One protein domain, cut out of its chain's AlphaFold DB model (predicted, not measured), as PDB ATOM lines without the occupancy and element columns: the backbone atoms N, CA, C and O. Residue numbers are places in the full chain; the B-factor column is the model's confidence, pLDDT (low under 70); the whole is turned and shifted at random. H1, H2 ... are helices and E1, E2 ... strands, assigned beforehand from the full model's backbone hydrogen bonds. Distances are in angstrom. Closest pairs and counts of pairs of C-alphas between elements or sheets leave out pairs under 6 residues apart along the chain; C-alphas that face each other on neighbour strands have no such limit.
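Overview. This is residues 2 to 121 of the 204 residues of an uncharacterized protein of Glomus cerebriforme (UniProt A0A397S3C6). A small sheet of three strands, with the short helix H2 packed over it, makes a head from which one very long helix, H1, sticks out as a straight arm with residues 2 to 39. Only the last part of H1 belongs to the head, where H2 folds back along it as a helical hairpin, and the free part of H1 makes the length of the whole. The printed part has 120 residues with two named helices and three named strands, in the order H1, H2, E1, E2, E3; the sheet runs E1, E2, E3, antiparallel throughout, and the class is mixed, helices and strands. The whole is extended, with a radius of gyration of the C-alphas of 25.6 A and spans of 93 by 25 by 21 A.

Arrangement. The sheet is a meander, each strand the antiparallel neighbour of the one before: E1, residues 92 to 99, E2, residues 102 to 109, and E3, residues 114 to 119. E1 and E2 form a hairpin at 164 degrees, with N 97 and O 104 within hydrogen-bond range at 2.8 A. E2 and E3 form a hairpin at 163 degrees, with N 105 and O 118 within hydrogen-bond range at 2.8 A. E1 and E3 are edge strands. H2, residues 69 to 78, is on the sheet at a height over the sheet of 10.1 A; it lies over E2 and runs along the strands, at 23 degrees to E2 on the local plane. The closest C-alphas of H2 and E3 are those of Leu 76 and Tyr 118, 8.0 A apart. H1, residues 2 to 59, touches H2 with residues 48 to 56 alone; their closest C-alphas, of Val 52 and Leu 70, are 6.5 A apart. The two helices run opposite ways at a shallow tilt of 32 degrees, only just short of steep. H1 only grazes the sheet, with its residues 51 to 59; the closest C-alphas of H1 and E1 are those of Glu 55 and Ile 96, 7.7 A apart. In H1 and H2 every O i to N i+4 pair is within hydrogen-bond range.

Along the chain. H1 begins at C-alpha 2 at (-42.890, -32.705, 34.417) and ends at C-alpha 59 at (-5.308, -45.784, -41.996), 86.2 A away. H2 is 14.0 A long. E1 measures 23.1 A and E2 22.7 A. E3 measures 17.0 A and ends at C-alpha 119 at (-19.331, -53.040, -41.664).

Size, cuts and confidence. The two C-alphas farthest apart are those of Leu 2 and Gly 100, at 93.0 A. Without the free residues 2 to 39, the body spans 33 by 24 by 20 A. The printed part has no cut. The link from H2 to E1, residues 79 to 91, is long; that from H1 to H2 is short, and those between the strands are tight. The mean pLDDT of the printed part is 75.3; it is under 70 in residues 2 to 3, 33 to 41, 60 to 68, 80 to 91 and 101.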
ATOM      1  N   LEU A   2     -43.550 -33.665  35.333       56.81
ATOM      2  CA  LEU A   2     -42.890 -32.705  34.417       56.81
ATOM      3  C   LEU A   2     -41.728 -33.274  33.573       56.81
ATOM      4  O   LEU A   2     -41.723 -33.094  32.360       56.81
ATOM      5  N   LYS A   3     -40.795 -34.024  34.181       62.16
ATOM      6  CA  LYS A   3     -39.607 -34.569  33.485       62.16
ATOM      7  C   LYS A   3     -39.927 -35.435  32.256       62.16
ATOM      8  O   LYS A   3     -39.112 -35.534  31.351       62.16
ATOM      9  N   ASN A   4     -41.099 -36.073  32.223       70.56
ATOM     10  CA  ASN A   4     -41.508 -36.954  31.123       70.56
ATOM     11  C   ASN A   4     -41.999 -36.145  29.904       70.56
ATOM     12  O   ASN A   4     -41.783 -36.533  28.758       70.56
ATOM     13  N   LEU A   5     -42.598 -34.974  30.145       77.06
ATOM     14  CA  LEU A   5     -43.077 -34.077  29.092       77.06
ATOM     15  C   LEU A   5     -41.911 -33.382  28.368       77.06
ATOM     16  O   LEU A   5     -41.890 -33.343  27.138       77.06
ATOM     17  N   GLU A   6     -40.913 -32.925  29.129       77.12
ATOM     18  CA  GLU A   6     -39.671 -32.347  28.594       77.12
ATOM     19  C   GLU A   6     -38.897 -33.367  27.748       77.12
ATOM     20  O   GLU A   6     -38.449 -33.056  26.643       77.12
ATOM     21  N   TYR A   7     -38.828 -34.622  28.208       81.19
ATOM     22  CA  TYR A   7     -38.213 -35.717  27.453       81.19
ATOM     23  C   TYR A   7     -38.914 -35.961  26.111       81.19
ATOM     24  O   TYR A   7     -38.268 -36.136  25.078       81.19
ATOM     25  N   LYS A   8     -40.251 -35.926  26.101       80.44
ATOM     26  CA  LYS A   8     -41.059 -36.128  24.892       80.44
ATOM     27  C   LYS A   8     -40.868 -34.995  23.878       80.44
ATOM     28  O   LYS A   8     -40.773 -35.259  22.679       80.44
ATOM     29  N   GLN A   9     -40.766 -33.750  24.348       83.12
ATOM     30  CA  GLN A   9     -40.454 -32.590  23.504       83.12
ATOM     31  C   GLN A   9     -39.035 -32.651  22.926       83.12
ATOM     32  O   GLN A   9     -38.856 -32.353  21.743       83.12
ATOM     33  N   ALA A  10     -38.048 -33.081  23.716       86.75
ATOM     34  CA  ALA A  10     -36.673 -33.258  23.253       86.75
ATOM     35  C   ALA A  10     -36.565 -34.351  22.175       86.75
ATOM     36  O   ALA A  10     -35.952 -34.135  21.132       86.75
ATOM     37  N   ILE A  11     -37.235 -35.493  22.365       86.06
ATOM     38  CA  ILE A  11     -37.287 -36.564  21.357       86.06
ATOM     39  C   ILE A  11     -37.951 -36.065  20.067       86.06
ATOM     40  O   ILE A  11     -37.474 -36.333  18.964       86.06
ATOM     41  N   TYR A  12     -39.040 -35.304  20.181       89.19
ATOM     42  CA  TYR A  12     -39.736 -34.754  19.019       89.19
ATOM     43  C   TYR A  12     -38.866 -33.766  18.225       89.19
ATOM     44  O   TYR A  12     -38.822 -33.826  16.992       89.19
ATOM     45  N   SER A  13     -38.136 -32.879  18.909       88.94
ATOM     46  CA  SER A  13     -37.245 -31.915  18.251       88.94
ATOM     47  C   SER A  13     -36.053 -32.607  17.576       88.94
ATOM     48  O   SER A  13     -35.701 -32.272  16.439       88.94
ATOM     49  N   GLN A  14     -35.491 -33.637  18.214       91.81
ATOM     50  CA  GLN A  14     -34.432 -34.469  17.643       91.81
ATOM     51  C   GLN A  14     -34.923 -35.230  16.404       91.81
ATOM     52  O   GLN A  14     -34.283 -35.157  15.357       91.81
ATOM     53  N   ASN A  15     -36.106 -35.847  16.455       92.19
ATOM     54  CA  ASN A  15     -36.701 -36.537  15.304       92.19
ATOM     55  C   ASN A  15     -36.959 -35.597  14.120       92.19
ATOM     56  O   ASN A  15     -36.704 -35.955  12.967       92.19
ATOM     57  N   LYS A  16     -37.395 -34.362  14.387       92.06
ATOM     58  CA  LYS A  16     -37.549 -33.327  13.353       92.06
ATOM     59  C   LYS A  16     -36.210 -32.974  12.696       92.06
ATOM     60  O   LYS A  16     -36.160 -32.722  11.493       92.06
ATOM     61  N   THR A  17     -35.131 -32.975  13.474       93.12
ATOM     62  CA  THR A  17     -33.773 -32.693  12.992       93.12
ATOM     63  C   THR A  17     -33.228 -33.858  12.165       93.12
ATOM     64  O   THR A  17     -32.715 -33.637  11.071       93.12
ATOM     65  N   ILE A  18     -33.436 -35.096  12.622       93.81
ATOM     66  CA  ILE A  18     -33.086 -36.322  11.887       93.81
ATOM     67  C   ILE A  18     -33.793 -36.361  10.530       93.81
ATOM     68  O   ILE A  18     -33.158 -36.658   9.520       93.81
ATOM     69  N   LYS A  19     -35.085 -36.011  10.480       94.19
ATOM     70  CA  LYS A  19     -35.842 -35.959   9.222       94.19
ATOM     71  C   LYS A  19     -35.218 -34.977   8.222       94.19
ATOM     72  O   LYS A  19     -34.955 -35.356   7.086       94.19
ATOM     73  N   LYS A  20     -34.890 -33.759   8.668       93.69
ATOM     74  CA  LYS A  20     -34.219 -32.750   7.828       93.69
ATOM     75  C   LYS A  20     -32.838 -33.199   7.347       93.69
ATOM     76  O   LYS A  20     -32.452 -32.887   6.224       93.69
ATOM     77  N   LEU A  21     -32.074 -33.889   8.193       93.31
ATOM     78  CA  LEU A  21     -30.758 -34.411   7.815       93.31
ATOM     79  C   LEU A  21     -30.878 -35.517   6.765       93.31
ATOM     80  O   LEU A  21     -30.134 -35.488   5.791       93.31
ATOM     81  N   LYS A  22     -31.849 -36.428   6.907       93.56
ATOM     82  CA  LYS A  22     -32.127 -37.457   5.895       93.56
ATOM     83  C   LYS A  22     -32.461 -36.840   4.540       93.56
ATOM     84  O   LYS A  22     -31.833 -37.211   3.560       93.56
ATOM     85  N   GLU A  23     -33.367 -35.861   4.508       92.06
ATOM     86  CA  GLU A  23     -33.757 -35.159   3.276       92.06
ATOM     87  C   GLU A  23     -32.546 -34.512   2.581       92.06
ATOM     88  O   GLU A  23     -32.363 -34.673   1.372       92.06
ATOM     89  N   LYS A  24     -31.667 -33.850   3.351       93.88
ATOM     90  CA  LYS A  24     -30.422 -33.265   2.829       93.88
ATOM     91  C   LYS A  24     -29.462 -34.313   2.269       93.88
ATOM     92  O   LYS A  24     -28.878 -34.068   1.220       93.88
ATOM     93  N   ILE A  25     -29.304 -35.455   2.940       91.75
ATOM     94  CA  ILE A  25     -28.437 -36.546   2.470       91.75
ATOM     95  C   ILE A  25     -28.945 -37.090   1.132       91.75
ATOM     96  O   ILE A  25     -28.162 -37.193   0.196       91.75
ATOM     97  N   THR A  26     -30.250 -37.354   0.996       91.69
ATOM     98  CA  THR A  26     -30.836 -37.783  -0.290       91.69
ATOM     99  C   THR A  26     -30.597 -36.771  -1.404       91.69
ATOM    100  O   THR A  26     -30.240 -37.148  -2.513       91.69
ATOM    101  N   LEU A  27     -30.742 -35.475  -1.116       89.25
ATOM    102  CA  LEU A  27     -30.548 -34.429  -2.118       89.25
ATOM    103  C   LEU A  27     -29.078 -34.317  -2.558       89.25
ATOM    104  O   LEU A  27     -28.806 -34.102  -3.737       89.25
ATOM    105  N   ILE A  28     -28.136 -34.498  -1.628       87.88
ATOM    106  CA  ILE A  28     -26.696 -34.532  -1.919       87.88
ATOM    107  C   ILE A  28     -26.333 -35.770  -2.745       87.88
ATOM    108  O   ILE A  28     -25.612 -35.623  -3.727       87.88
ATOM    109  N   ASN A  29     -26.850 -36.950  -2.393       81.88
ATOM    110  CA  ASN A  29     -26.567 -38.192  -3.117       81.88
ATOM    111  C   ASN A  29     -27.067 -38.124  -4.564       81.88
ATOM    112  O   ASN A  29     -26.279 -38.339  -5.476       81.88
ATOM    113  N   ASN A  30     -28.316 -37.701  -4.778       79.88
ATOM    114  CA  ASN A  30     -28.870 -37.561  -6.128       79.88
ATOM    115  C   ASN A  30     -28.081 -36.539  -6.962       79.88
ATOM    116  O   ASN A  30     -27.880 -36.708  -8.161       79.88
ATOM    117  N   LYS A  31     -27.614 -35.452  -6.332       77.81
ATOM    118  CA  LYS A  31     -26.778 -34.457  -7.011       77.81
ATOM    119  C   LYS A  31     -25.395 -35.018  -7.354       77.81
ATOM    120  O   LYS A  31     -24.880 -34.700  -8.418       77.81
ATOM    121  N   ALA A  32     -24.798 -35.815  -6.471       72.38
ATOM    122  CA  ALA A  32     -23.505 -36.445  -6.707       72.38
ATOM    123  C   ALA A  32     -23.579 -37.495  -7.827       72.38
ATOM    124  O   ALA A  32     -22.724 -37.479  -8.703       72.38
ATOM    125  N   GLU A  33     -24.616 -38.337  -7.849       66.62
ATOM    126  CA  GLU A  33     -24.843 -39.332  -8.910       66.62
ATOM    127  C   GLU A  33     -24.963 -38.676 -10.292       66.62
ATOM    128  O   GLU A  33     -24.227 -39.042 -11.204       66.62
ATOM    129  N   ASN A  34     -25.783 -37.627 -10.423       65.12
ATOM    130  CA  ASN A  34     -25.944 -36.904 -11.691       65.12
ATOM    131  C   ASN A  34     -24.644 -36.233 -12.170       65.12
ATOM    132  O   ASN A  34     -24.385 -36.154 -13.372       65.12
ATOM    133  N   VAL A  35     -23.826 -35.720 -11.243       68.44
ATOM    134  CA  VAL A  35     -22.523 -35.119 -11.574       68.44
ATOM    135  C   VAL A  35     -21.553 -36.192 -12.067       68.44
ATOM    136  O   VAL A  35     -20.938 -36.007 -13.111       68.44
ATOM    137  N   ILE A  36     -21.483 -37.335 -11.380       69.94
ATOM    138  CA  ILE A  36     -20.627 -38.464 -11.767       69.94
ATOM    139  C   ILE A  36     -21.018 -38.996 -13.151       69.94
ATOM    140  O   ILE A  36     -20.148 -39.213 -13.990       69.94
ATOM    141  N   GLU A  37     -22.314 -39.169 -13.418       62.00
ATOM    142  CA  GLU A  37     -22.808 -39.639 -14.716       62.00
ATOM    143  C   GLU A  37     -22.443 -38.669 -15.851       62.00
ATOM    144  O   GLU A  37     -21.951 -39.083 -16.902       62.00
ATOM    145  N   THR A  38     -22.591 -37.363 -15.610       65.88
ATOM    146  CA  THR A  38     -22.239 -36.326 -16.590       65.88
ATOM    147  C   THR A  38     -20.730 -36.287 -16.858       65.88
ATOM    148  O   THR A  38     -20.313 -36.225 -18.018       65.88
ATOM    149  N   ASP A  39     -19.905 -36.379 -15.813       68.38
ATOM    150  CA  ASP A  39     -18.442 -36.360 -15.926       68.38
ATOM    151  C   ASP A  39     -17.909 -37.595 -16.676       68.38
ATOM    152  O   ASP A  39     -17.004 -37.476 -17.509       68.38
ATOM    153  N   ILE A  40     -18.510 -38.770 -16.448       67.56
ATOM    154  CA  ILE A  40     -18.169 -40.009 -17.163       67.56
ATOM    155  C   ILE A  40     -18.483 -39.876 -18.655       67.56
ATOM    156  O   ILE A  40     -17.633 -40.202 -19.483       67.56
ATOM    157  N   ILE A  41     -19.661 -39.356 -19.022       66.88
ATOM    158  CA  ILE A  41     -20.057 -39.176 -20.429       66.88
ATOM    159  C   ILE A  41     -19.092 -38.226 -21.158       66.88
ATOM    160  O   ILE A  41     -18.672 -38.504 -22.283       66.88
ATOM    161  N   VAL A  42     -18.707 -37.115 -20.525       73.75
ATOM    162  CA  VAL A  42     -17.788 -36.130 -21.121       73.75
ATOM    163  C   VAL A  42     -16.385 -36.715 -21.318       73.75
ATOM    164  O   VAL A  42     -15.785 -36.539 -22.386       73.75
ATOM    165  N   LEU A  43     -15.871 -37.437 -20.319       73.81
ATOM    166  CA  LEU A  43     -14.566 -38.093 -20.395       73.81
ATOM    167  C   LEU A  43     -14.534 -39.134 -21.524       73.81
ATOM    168  O   LEU A  43     -13.658 -39.093 -22.390       73.81
ATOM    169  N   ASN A  44     -15.554 -39.989 -21.561       71.62
ATOM    170  CA  ASN A  44     -15.752 -41.032 -22.561       71.62
ATOM    171  C   ASN A  44     -15.785 -40.480 -23.992       71.62
ATOM    172  O   ASN A  44     -15.055 -40.954 -24.864       71.62
ATOM    173  N   ASN A  45     -16.574 -39.428 -24.227       73.62
ATOM    174  CA  ASN A  45     -16.654 -38.784 -25.539       73.62
ATOM    175  C   ASN A  45     -15.287 -38.263 -26.002       73.62
ATOM    176  O   ASN A  45     -14.929 -38.384 -27.175       73.62
ATOM    177  N   THR A  46     -14.500 -37.711 -25.079       78.31
ATOM    178  CA  THR A  46     -13.166 -37.176 -25.377       78.31
ATOM    179  C   THR A  46     -12.177 -38.289 -25.740       78.31
ATOM    180  O   THR A  46     -11.350 -38.126 -26.642       78.31
ATOM    181  N   GLU A  47     -12.255 -39.430 -25.060       77.75
ATOM    182  CA  GLU A  47     -11.365 -40.573 -25.275       77.75
ATOM    183  C   GLU A  47     -11.692 -41.344 -26.563       77.75
ATOM    184  O   GLU A  47     -10.775 -41.684 -27.323       77.75
ATOM    185  N   ILE A  48     -12.985 -41.498 -26.891       74.25
ATOM    186  CA  ILE A  48     -13.427 -41.984 -28.209       74.25
ATOM    187  C   ILE A  48     -12.850 -41.085 -29.302       74.25
ATOM    188  O   ILE A  48     -12.224 -41.580 -30.238       74.25
ATOM    189  N   GLN A  49     -13.024 -39.764 -29.190       76.00
ATOM    190  CA  GLN A  49     -12.570 -38.837 -30.228       76.00
ATOM    191  C   GLN A  49     -11.068 -38.942 -30.499       76.00
ATOM    192  O   GLN A  49     -10.651 -38.889 -31.656       76.00
ATOM    193  N   LYS A  50     -10.246 -39.103 -29.457       83.69
ATOM    194  CA  LYS A  50      -8.796 -39.291 -29.616       83.69
ATOM    195  C   LYS A  50      -8.468 -40.598 -30.333       83.69
ATOM    196  O   LYS A  50      -7.676 -40.592 -31.273       83.69
ATOM    197  N   SER A  51      -9.094 -41.693 -29.913       78.06
ATOM    198  CA  SER A  51      -8.836 -43.027 -30.465       78.06
ATOM    199  C   SER A  51      -9.268 -43.129 -31.931       78.06
ATOM    200  O   SER A  51      -8.523 -43.636 -32.765       78.06
ATOM    201  N   VAL A  52     -10.428 -42.559 -32.270       78.12
ATOM    202  CA  VAL A  52     -10.944 -42.501 -33.647       78.12
ATOM    203  C   VAL A  52     -10.032 -41.677 -34.554       78.12
ATOM    204  O   VAL A  52      -9.717 -42.117 -35.656       78.12
ATOM    205  N   LYS A  53      -9.573 -40.502 -34.099       81.56
ATOM    206  CA  LYS A  53      -8.656 -39.656 -34.883       81.56
ATOM    207  C   LYS A  53      -7.359 -40.382 -35.221       81.56
ATOM    208  O   LYS A  53      -6.945 -40.363 -36.374       81.56
ATOM    209  N   LYS A  54      -6.771 -41.071 -34.240       82.44
ATOM    210  CA  LYS A  54      -5.549 -41.854 -34.437       82.44
ATOM    211  C   LYS A  54      -5.720 -42.904 -35.538       82.44
ATOM    212  O   LYS A  54      -4.908 -42.968 -36.453       82.44
ATOM    213  N   GLU A  55      -6.783 -43.702 -35.475       77.12
ATOM    214  CA  GLU A  55      -7.041 -44.732 -36.488       77.12
ATOM    215  C   GLU A  55      -7.293 -44.131 -37.877       77.12
ATOM    216  O   GLU A  55      -6.801 -44.653 -38.876       77.12
ATOM    217  N   ILE A  56      -8.016 -43.009 -37.960       73.38
ATOM    218  CA  ILE A  56      -8.252 -42.300 -39.225       73.38
ATOM    219  C   ILE A  56      -6.934 -41.849 -39.863       73.38
ATOM    220  O   ILE A  56      -6.731 -42.066 -41.058       73.38
ATOM    221  N   GLU A  57      -6.042 -41.253 -39.073       75.44
ATOM    222  CA  GLU A  57      -4.732 -40.790 -39.533       75.44
ATOM    223  C   GLU A  57      -3.842 -41.963 -39.969       75.44
ATOM    224  O   GLU A  57      -3.288 -41.946 -41.070       75.44
ATOM    225  N   GLU A  58      -3.747 -43.015 -39.150       73.25
ATOM    226  CA  GLU A  58      -2.917 -44.191 -39.440       73.25
ATOM    227  C   GLU A  58      -3.385 -44.949 -40.686       73.25
ATOM    228  O   GLU A  58      -2.570 -45.447 -41.467       73.25
ATOM    229  N   LYS A  59      -4.702 -45.050 -40.879       72.62
ATOM    230  CA  LYS A  59      -5.308 -45.784 -41.996       72.62
ATOM    231  C   LYS A  59      -5.613 -44.899 -43.209       72.62
ATOM    232  O   LYS A  59      -6.087 -45.431 -44.210       72.62
ATOM    233  N   LYS A  60      -5.317 -43.593 -43.148       66.12
ATOM    234  CA  LYS A  60      -5.591 -42.593 -44.199       66.12
ATOM    235  C   LYS A  60      -7.054 -42.605 -44.666       66.12
ATOM    236  O   LYS A  60      -7.340 -42.682 -45.858       66.12
ATOM    237  N   LEU A  61      -7.986 -42.585 -43.714       66.12
ATOM    238  CA  LEU A  61      -9.420 -42.697 -43.991       66.12
ATOM    239  C   LEU A  61     -10.051 -41.319 -44.222       66.12
ATOM    240  O   LEU A  61     -10.361 -40.619 -43.264       66.12
ATOM    241  N   GLU A  62     -10.303 -40.940 -45.475       57.19
ATOM    242  CA  GLU A  62     -10.864 -39.617 -45.798       57.19
ATOM    243  C   GLU A  62     -12.406 -39.570 -45.710       57.19
ATOM    244  O   GLU A  62     -12.933 -38.729 -44.987       57.19
ATOM    245  N   LEU A  63     -13.153 -40.492 -46.340       53.88
ATOM    246  CA  LEU A  63     -14.629 -40.578 -46.271       53.88
ATOM    247  C   LEU A  63     -15.125 -42.016 -46.534       53.88
ATOM    248  O   LEU A  63     -14.532 -42.729 -47.338       53.88
ATOM    249  N   VAL A  64     -16.251 -42.432 -45.933       54.38
ATOM    250  CA  VAL A  64     -16.809 -43.805 -46.084       54.38
ATOM    251  C   VAL A  64     -18.003 -43.853 -47.056       54.38
ATOM    252  O   VAL A  64     -18.812 -44.769 -47.054       54.38
ATOM    253  N   ILE A  65     -18.059 -42.875 -47.963       53.31
ATOM    254  CA  ILE A  65     -18.959 -42.729 -49.123       53.31
ATOM    255  C   ILE A  65     -20.269 -41.940 -48.871       53.31
ATOM    256  O   ILE A  65     -20.632 -41.185 -49.762       53.31
ATOM    257  N   PHE A  66     -20.901 -41.924 -47.684       53.31
ATOM    258  CA  PHE A  66     -22.009 -40.965 -47.381       53.31
ATOM    259  C   PHE A  66     -22.024 -40.389 -45.952       53.31
ATOM    260  O   PHE A  66     -22.920 -39.634 -45.581       53.31
ATOM    261  N   MET A  67     -21.017 -40.714 -45.142       59.03
ATOM    262  CA  MET A  67     -20.820 -40.174 -43.798       59.03
ATOM    263  C   MET A  67     -19.319 -40.004 -43.568       59.03
ATOM    264  O   MET A  67     -18.515 -40.781 -44.102       59.03
ATOM    265  N   SER A  68     -18.921 -39.002 -42.781       69.38
ATOM    266  CA  SER A  68     -17.517 -38.896 -42.384       69.38
ATOM    267  C   SER A  68     -17.111 -40.140 -41.588       69.38
ATOM    268  O   SER A  68     -17.864 -40.610 -40.733       69.38
ATOM    269  N   THR A  69     -15.912 -40.671 -41.844       70.44
ATOM    270  CA  THR A  69     -15.373 -41.823 -41.097       70.44
ATOM    271  C   THR A  69     -15.412 -41.566 -39.595       70.44
ATOM    272  O   THR A  69     -15.731 -42.455 -38.809       70.44
ATOM    273  N   LEU A  70     -15.147 -40.316 -39.205       71.69
ATOM    274  CA  LEU A  70     -15.206 -39.864 -37.824       71.69
ATOM    275  C   LEU A  70     -16.604 -40.042 -37.234       71.69
ATOM    276  O   LEU A  70     -16.725 -40.656 -36.180       71.69
ATOM    277  N   GLN A  71     -17.651 -39.545 -37.899       71.38
ATOM    278  CA  GLN A  71     -19.027 -39.687 -37.412       71.38
ATOM    279  C   GLN A  71     -19.473 -41.148 -37.397       71.38
ATOM    280  O   GLN A  71     -20.056 -41.585 -36.409       71.38
ATOM    281  N   TYR A  72     -19.149 -41.916 -38.439       77.56
ATOM    282  CA  TYR A  72     -19.484 -43.337 -38.515       77.56
ATOM    283  C   TYR A  72     -18.891 -44.121 -37.336       77.56
ATOM    284  O   TYR A  72     -19.610 -44.823 -36.624       77.56
ATOM    285  N   LEU A  73     -17.593 -43.949 -37.071       77.50
ATOM    286  CA  LEU A  73     -16.921 -44.613 -35.953       77.50
ATOM    287  C   LEU A  73     -17.393 -44.083 -34.597       77.50
ATOM    288  O   LEU A  73     -17.565 -44.869 -33.669       77.50
ATOM    289  N   PHE A  74     -17.631 -42.775 -34.478       77.12
ATOM    290  CA  PHE A  74     -18.132 -42.175 -33.246       77.12
ATOM    291  C   PHE A  74     -19.497 -42.747 -32.864       77.12
ATOM    292  O   PHE A  74     -19.692 -43.117 -31.712       77.12
ATOM    293  N   ILE A  75     -20.414 -42.873 -33.826       76.50
ATOM    294  CA  ILE A  75     -21.728 -43.488 -33.615       76.50
ATOM    295  C   ILE A  75     -21.556 -44.941 -33.171       76.50
ATOM    296  O   ILE A  75     -22.090 -45.311 -32.133       76.50
ATOM    297  N   LEU A  76     -20.769 -45.743 -33.898       77.81
ATOM    298  CA  LEU A  76     -20.569 -47.160 -33.571       77.81
ATOM    299  C   LEU A  76     -20.012 -47.384 -32.162       77.81
ATOM    300  O   LEU A  76     -20.494 -48.261 -31.453       77.81
ATOM    301  N   LEU A  77     -19.012 -46.600 -31.758       76.94
ATOM    302  CA  LEU A  77     -18.368 -46.724 -30.446       76.94
ATOM    303  C   LEU A  77     -19.202 -46.120 -29.309       76.94
ATOM    304  O   LEU A  77     -18.965 -46.426 -28.145       76.94
ATOM    305  N   SER A  78     -20.177 -45.273 -29.643       74.62
ATOM    306  CA  SER A  78     -21.111 -44.683 -28.681       74.62
ATOM    307  C   SER A  78     -22.358 -45.543 -28.460       74.62
ATOM    308  O   SER A  78     -23.146 -45.229 -27.571       74.62
ATOM    309  N   LEU A  79     -22.567 -46.603 -29.251       70.62
ATOM    310  CA  LEU A  79     -23.688 -47.522 -29.065       70.62
ATOM    311  C   LEU A  79     -23.466 -48.365 -27.796       70.62
ATOM    312  O   LEU A  79     -22.507 -49.144 -27.739       70.62
ATOM    313  N   PRO A  80     -24.341 -48.262 -26.779       61.41
ATOM    314  CA  PRO A  80     -24.284 -49.140 -25.627       61.41
ATOM    315  C   PRO A  80     -24.660 -50.555 -26.054       61.41
ATOM    316  O   PRO A  80     -25.579 -50.778 -26.848       61.41
ATOM    317  N   TYR A  81     -23.958 -51.538 -25.501       64.06
ATOM    318  CA  TYR A  81     -24.311 -52.924 -25.741       64.06
ATOM    319  C   TYR A  81     -25.509 -53.310 -24.867       64.06
ATOM    320  O   TYR A  81     -25.425 -53.322 -23.644       64.06
ATOM    321  N   THR A  82     -26.636 -53.656 -25.484       57.06
ATOM    322  CA  THR A  82     -27.929 -53.864 -24.802       57.06
ATOM    323  C   THR A  82     -27.921 -54.926 -23.698       57.06
ATOM    324  O   THR A  82     -28.724 -54.833 -22.775       57.06
ATOM    325  N   ASN A  83     -27.014 -55.907 -23.738       55.72
ATOM    326  CA  ASN A  83     -26.965 -56.977 -22.729       55.72
ATOM    327  C   ASN A  83     -25.943 -56.738 -21.613       55.72
ATOM    328  O   ASN A  83     -25.958 -57.449 -20.610       55.72
ATOM    329  N   CYS A  84     -25.064 -55.752 -21.773       56.22
ATOM    330  CA  CYS A  84     -24.094 -55.387 -20.761       56.22
ATOM    331  C   CYS A  84     -24.112 -53.884 -20.629       56.22
ATOM    332  O   CYS A  84     -23.648 -53.196 -21.528       56.22
ATOM    333  N   LEU A  85     -24.624 -53.401 -19.497       57.12
ATOM    334  CA  LEU A  85     -24.636 -51.996 -19.065       57.12
ATOM    335  C   LEU A  85     -23.209 -51.424 -18.870       57.12
ATOM    336  O   LEU A  85     -22.953 -50.627 -17.972       57.12
ATOM    337  N   ASP A  86     -22.256 -51.870 -19.682       55.34
ATOM    338  CA  ASP A  86     -20.878 -51.434 -19.748       55.34
ATOM    339  C   ASP A  86     -20.827 -50.153 -20.581       55.34
ATOM    340  O   ASP A  86     -20.601 -50.141 -21.790       55.34
ATOM    341  N   LEU A  87     -21.122 -49.057 -19.890       57.25
ATOM    342  CA  LEU A  87     -21.105 -47.694 -20.417       57.25
ATOM    343  C   LEU A  87     -19.683 -47.108 -20.462       57.25
ATOM    344  O   LEU A  87     -19.491 -45.971 -20.889       57.25
ATOM    345  N   ILE A  88     -18.680 -47.857 -19.990       61.78
ATOM    346  CA  ILE A  88     -17.293 -47.408 -19.880       61.78
ATOM    347  C   ILE A  88     -16.516 -47.866 -21.120       61.78
ATOM    348  O   ILE A  88     -16.243 -49.051 -21.299       61.78
ATOM    349  N   ILE A  89     -16.108 -46.921 -21.970       60.81
ATOM    350  CA  ILE A  89     -15.369 -47.222 -23.212       60.81
ATOM    351  C   ILE A  89     -13.995 -47.835 -22.955       60.81
ATOM    352  O   ILE A  89     -13.537 -48.634 -23.763       60.81
ATOM    353  N   SER A  90     -13.342 -47.535 -21.830       62.62
ATOM    354  CA  SER A  90     -12.055 -48.161 -21.491       62.62
ATOM    355  C   SER A  90     -12.153 -49.676 -21.260       62.62
ATOM    356  O   SER A  90     -11.136 -50.367 -21.308       62.62
ATOM    357  N   ASN A  91     -13.366 -50.216 -21.098       69.00
ATOM    358  CA  ASN A  91     -13.628 -51.656 -21.078       69.00
ATOM    359  C   ASN A  91     -13.891 -52.241 -22.475       69.00
ATOM    360  O   ASN A  91     -14.223 -53.422 -22.603       69.00
ATOM    361  N   GLN A  92     -13.749 -51.444 -23.532       73.75
ATOM    362  CA  GLN A  92     -13.919 -51.869 -24.912       73.75
ATOM    363  C   GLN A  92     -12.574 -51.827 -25.632       73.75
ATOM    364  O   GLN A  92     -11.825 -50.855 -25.556       73.75
ATOM    365  N   ILE A  93     -12.273 -52.886 -26.375       81.81
ATOM    366  CA  ILE A  93     -11.173 -52.892 -27.338       81.81
ATOM    367  C   ILE A  93     -11.803 -52.957 -28.713       81.81
ATOM    368  O   ILE A  93     -12.591 -53.861 -28.985       81.81
ATOM    369  N   PHE A  94     -11.435 -52.040 -29.596       83.94
ATOM    370  CA  PHE A  94     -11.866 -52.092 -30.982       83.94
ATOM    371  C   PHE A  94     -10.671 -52.139 -31.924       83.94
ATOM    372  O   PHE A  94      -9.570 -51.704 -31.589       83.94
ATOM    373  N   TYR A  95     -10.892 -52.690 -33.109       84.44
ATOM    374  CA  TYR A  95      -9.928 -52.635 -34.196       84.44
ATOM    375  C   TYR A  95     -10.638 -52.483 -35.534       84.44
ATOM    376  O   TYR A  95     -11.725 -53.024 -35.758       84.44
ATOM    377  N   ILE A  96      -9.989 -51.755 -36.438       81.38
ATOM    378  CA  ILE A  96     -10.524 -51.431 -37.756       81.38
ATOM    379  C   ILE A  96      -9.776 -52.235 -38.818       81.38
ATOM    380  O   ILE A  96      -8.547 -52.334 -38.820       81.38
ATOM    381  N   ARG A  97     -10.536 -52.817 -39.744       79.31
ATOM    382  CA  ARG A  97     -10.028 -53.484 -40.944       79.31
ATOM    383  C   ARG A  97     -10.539 -52.750 -42.171       79.31
ATOM    384  O   ARG A  97     -11.727 -52.467 -42.267       79.31
ATOM    385  N   VAL A  98      -9.633 -52.482 -43.106       75.50
ATOM    386  CA  VAL A  98      -9.929 -51.774 -44.354       75.50
ATOM    387  C   VAL A  98      -9.553 -52.680 -45.519       75.50
ATOM    388  O   VAL A  98      -8.446 -53.220 -45.547       75.50
ATOM    389  N   SER A  99     -10.467 -52.871 -46.468       70.44
ATOM    390  CA  SER A  99     -10.223 -53.647 -47.686       70.44
ATOM    391  C   SER A  99     -10.953 -53.009 -48.868       70.44
ATOM    392  O   SER A  99     -12.174 -53.100 -48.984       70.44
ATOM    393  N   GLY A 100     -10.210 -52.316 -49.736       72.00
ATOM    394  CA  GLY A 100     -10.808 -51.482 -50.781       72.00
ATOM    395  C   GLY A 100     -11.674 -50.379 -50.164       72.00
ATOM    396  O   GLY A 100     -11.169 -49.563 -49.401       72.00
ATOM    397  N   PHE A 101     -12.973 -50.396 -50.468       69.25
ATOM    398  CA  PHE A 101     -13.977 -49.480 -49.906       69.25
ATOM    399  C   PHE A 101     -14.689 -50.031 -48.653       69.25
ATOM    400  O   PHE A 101     -15.477 -49.318 -48.028       69.25
ATOM    401  N   ASN A 102     -14.423 -51.285 -48.267       72.88
ATOM    402  CA  ASN A 102     -14.978 -51.875 -47.053       72.88
ATOM    403  C   ASN A 102     -14.197 -51.394 -45.828       72.88
ATOM    404  O   ASN A 102     -12.971 -51.535 -45.764       72.88
ATOM    405  N   ILE A 103     -14.928 -50.898 -44.836       79.56
ATOM    406  CA  ILE A 103     -14.455 -50.634 -43.486       79.56
ATOM    407  C   ILE A 103     -15.258 -51.513 -42.536       79.56
ATOM    408  O   ILE A 103     -16.474 -51.380 -42.395       79.56
ATOM    409  N   SER A 104     -14.544 -52.395 -41.848       81.31
ATOM    410  CA  SER A 104     -15.088 -53.262 -40.814       81.31
ATOM    411  C   SER A 104     -14.532 -52.859 -39.453       81.31
ATOM    412  O   SER A 104     -13.316 -52.810 -39.266       81.31
ATOM    413  N   CYS A 105     -15.417 -52.593 -38.499       84.88
ATOM    414  CA  CYS A 105     -15.076 -52.326 -37.107       84.88
ATOM    415  C   CYS A 105     -15.457 -53.544 -36.269       84.88
ATOM    416  O   CYS A 105     -16.601 -53.998 -36.314       84.88
ATOM    417  N   VAL A 106     -14.504 -54.079 -35.513       84.62
ATOM    418  CA  VAL A 106     -14.776 -55.142 -34.547       84.62
ATOM    419  C   VAL A 106     -14.588 -54.584 -33.153       84.62
ATOM    420  O   VAL A 106     -13.531 -54.036 -32.853       84.62
ATOM    421  N   ILE A 107     -15.604 -54.753 -32.314       83.62
ATOM    422  CA  ILE A 107     -15.644 -54.279 -30.935       83.62
ATOM    423  C   ILE A 107     -15.692 -55.494 -30.011       83.62
ATOM    424  O   ILE A 107     -16.511 -56.399 -30.186       83.62
ATOM    425  N   ILE A 108     -14.794 -55.513 -29.033       83.00
ATOM    426  CA  ILE A 108     -14.694 -56.515 -27.979       83.00
ATOM    427  C   ILE A 108     -15.054 -55.835 -26.663       83.00
ATOM    428  O   ILE A 108     -14.334 -54.952 -26.201       83.00
ATOM    429  N   TYR A 109     -16.131 -56.295 -26.037       78.81
ATOM    430  CA  TYR A 109     -16.554 -55.838 -24.715       78.81
ATOM    431  C   TYR A 109     -15.890 -56.717 -23.652       78.81
ATOM    432  O   TYR A 109     -16.216 -57.900 -23.534       78.81
ATOM    433  N   LEU A 110     -14.941 -56.171 -22.887       74.94
ATOM    434  CA  LEU A 110     -14.097 -56.952 -21.974       74.94
ATOM    435  C   LEU A 110     -14.868 -57.526 -20.783       74.94
ATOM    436  O   LEU A 110     -14.572 -58.650 -20.371       74.94
ATOM    437  N   LEU A 111     -15.875 -56.814 -20.260       72.44
ATOM    438  CA  LEU A 111     -16.682 -57.312 -19.138       72.44
ATOM    439  C   LEU A 111     -17.489 -58.554 -19.519       72.44
ATOM    440  O   LEU A 111     -17.593 -59.498 -18.738       72.44
ATOM    441  N   CYS A 112     -18.027 -58.568 -20.735       70.69
ATOM    442  CA  CYS A 112     -18.952 -59.609 -21.171       70.69
ATOM    443  C   CYS A 112     -18.350 -60.614 -22.140       70.69
ATOM    444  O   CYS A 112     -18.992 -61.608 -22.466       70.69
ATOM    445  N   LYS A 113     -17.106 -60.382 -22.573       74.88
ATOM    446  CA  LYS A 113     -16.365 -61.221 -23.524       74.88
ATOM    447  C   LYS A 113     -17.134 -61.468 -24.824       74.88
ATOM    448  O   LYS A 113     -16.978 -62.511 -25.454       74.88
ATOM    449  N   ILE A 114     -17.963 -60.504 -25.218       77.25
ATOM    450  CA  ILE A 114     -18.725 -60.545 -26.463       77.25
ATOM    451  C   ILE A 114     -17.965 -59.761 -27.523       77.25
ATOM    452  O   ILE A 114     -17.393 -58.703 -27.251       77.25
ATOM    453  N   LEU A 115     -17.979 -60.301 -28.737       82.25
ATOM    454  CA  LEU A 115     -17.436 -59.677 -29.929       82.25
ATOM    455  C   LEU A 115     -18.589 -59.303 -30.852       82.25
ATOM    456  O   LEU A 115     -19.424 -60.149 -31.170       82.25
ATOM    457  N   THR A 116     -18.604 -58.052 -31.304       80.75
ATOM    458  CA  THR A 116     -19.557 -57.572 -32.307       80.75
ATOM    459  C   THR A 116     -18.799 -56.979 -33.482       80.75
ATOM    460  O   THR A 116     -17.804 -56.279 -33.299       80.75
ATOM    461  N   GLN A 117     -19.252 -57.277 -34.697       82.50
ATOM    462  CA  GLN A 117     -18.659 -56.767 -35.927       82.50
ATOM    463  C   GLN A 117     -19.671 -55.903 -36.675       82.50
ATOM    464  O   GLN A 117     -20.820 -56.296 -36.863       82.50
ATOM    465  N   TYR A 118     -19.200 -54.753 -37.141       83.12
ATOM    466  CA  TYR A 118     -19.936 -53.804 -37.963       83.12
ATOM    467  C   TYR A 118     -19.181 -53.582 -39.270       83.12
ATOM    468  O   TYR A 118     -17.950 -53.555 -39.276       83.12
ATOM    469  N   SER A 119     -19.903 -53.407 -40.370       81.12
ATOM    470  CA  SER A 119     -19.331 -53.040 -41.664       81.12
ATOM    471  C   SER A 119     -20.198 -51.977 -42.325       81.12
ATOM    472  O   SER A 119     -21.406 -51.931 -42.102       81.12
ATOM    473  N   ASN A 120     -19.564 -51.116 -43.117       74.56
ATOM    474  CA  ASN A 120     -20.259 -50.161 -43.978       74.56
ATOM    475  C   ASN A 120     -20.855 -50.821 -45.236       74.56
ATOM    476  O   ASN A 120     -21.587 -50.160 -45.973       74.56
ATOM    477  N   GLU A 121     -20.507 -52.079 -45.504       76.81
ATOM    478  CA  GLU A 121     -21.056 -52.909 -46.571       76.81
ATOM    479  C   GLU A 121     -22.026 -53.935 -45.974       76.81
ATOM    480  O   GLU A 121     -21.721 -54.570 -44.961       76.81
TER     481      GLU A 121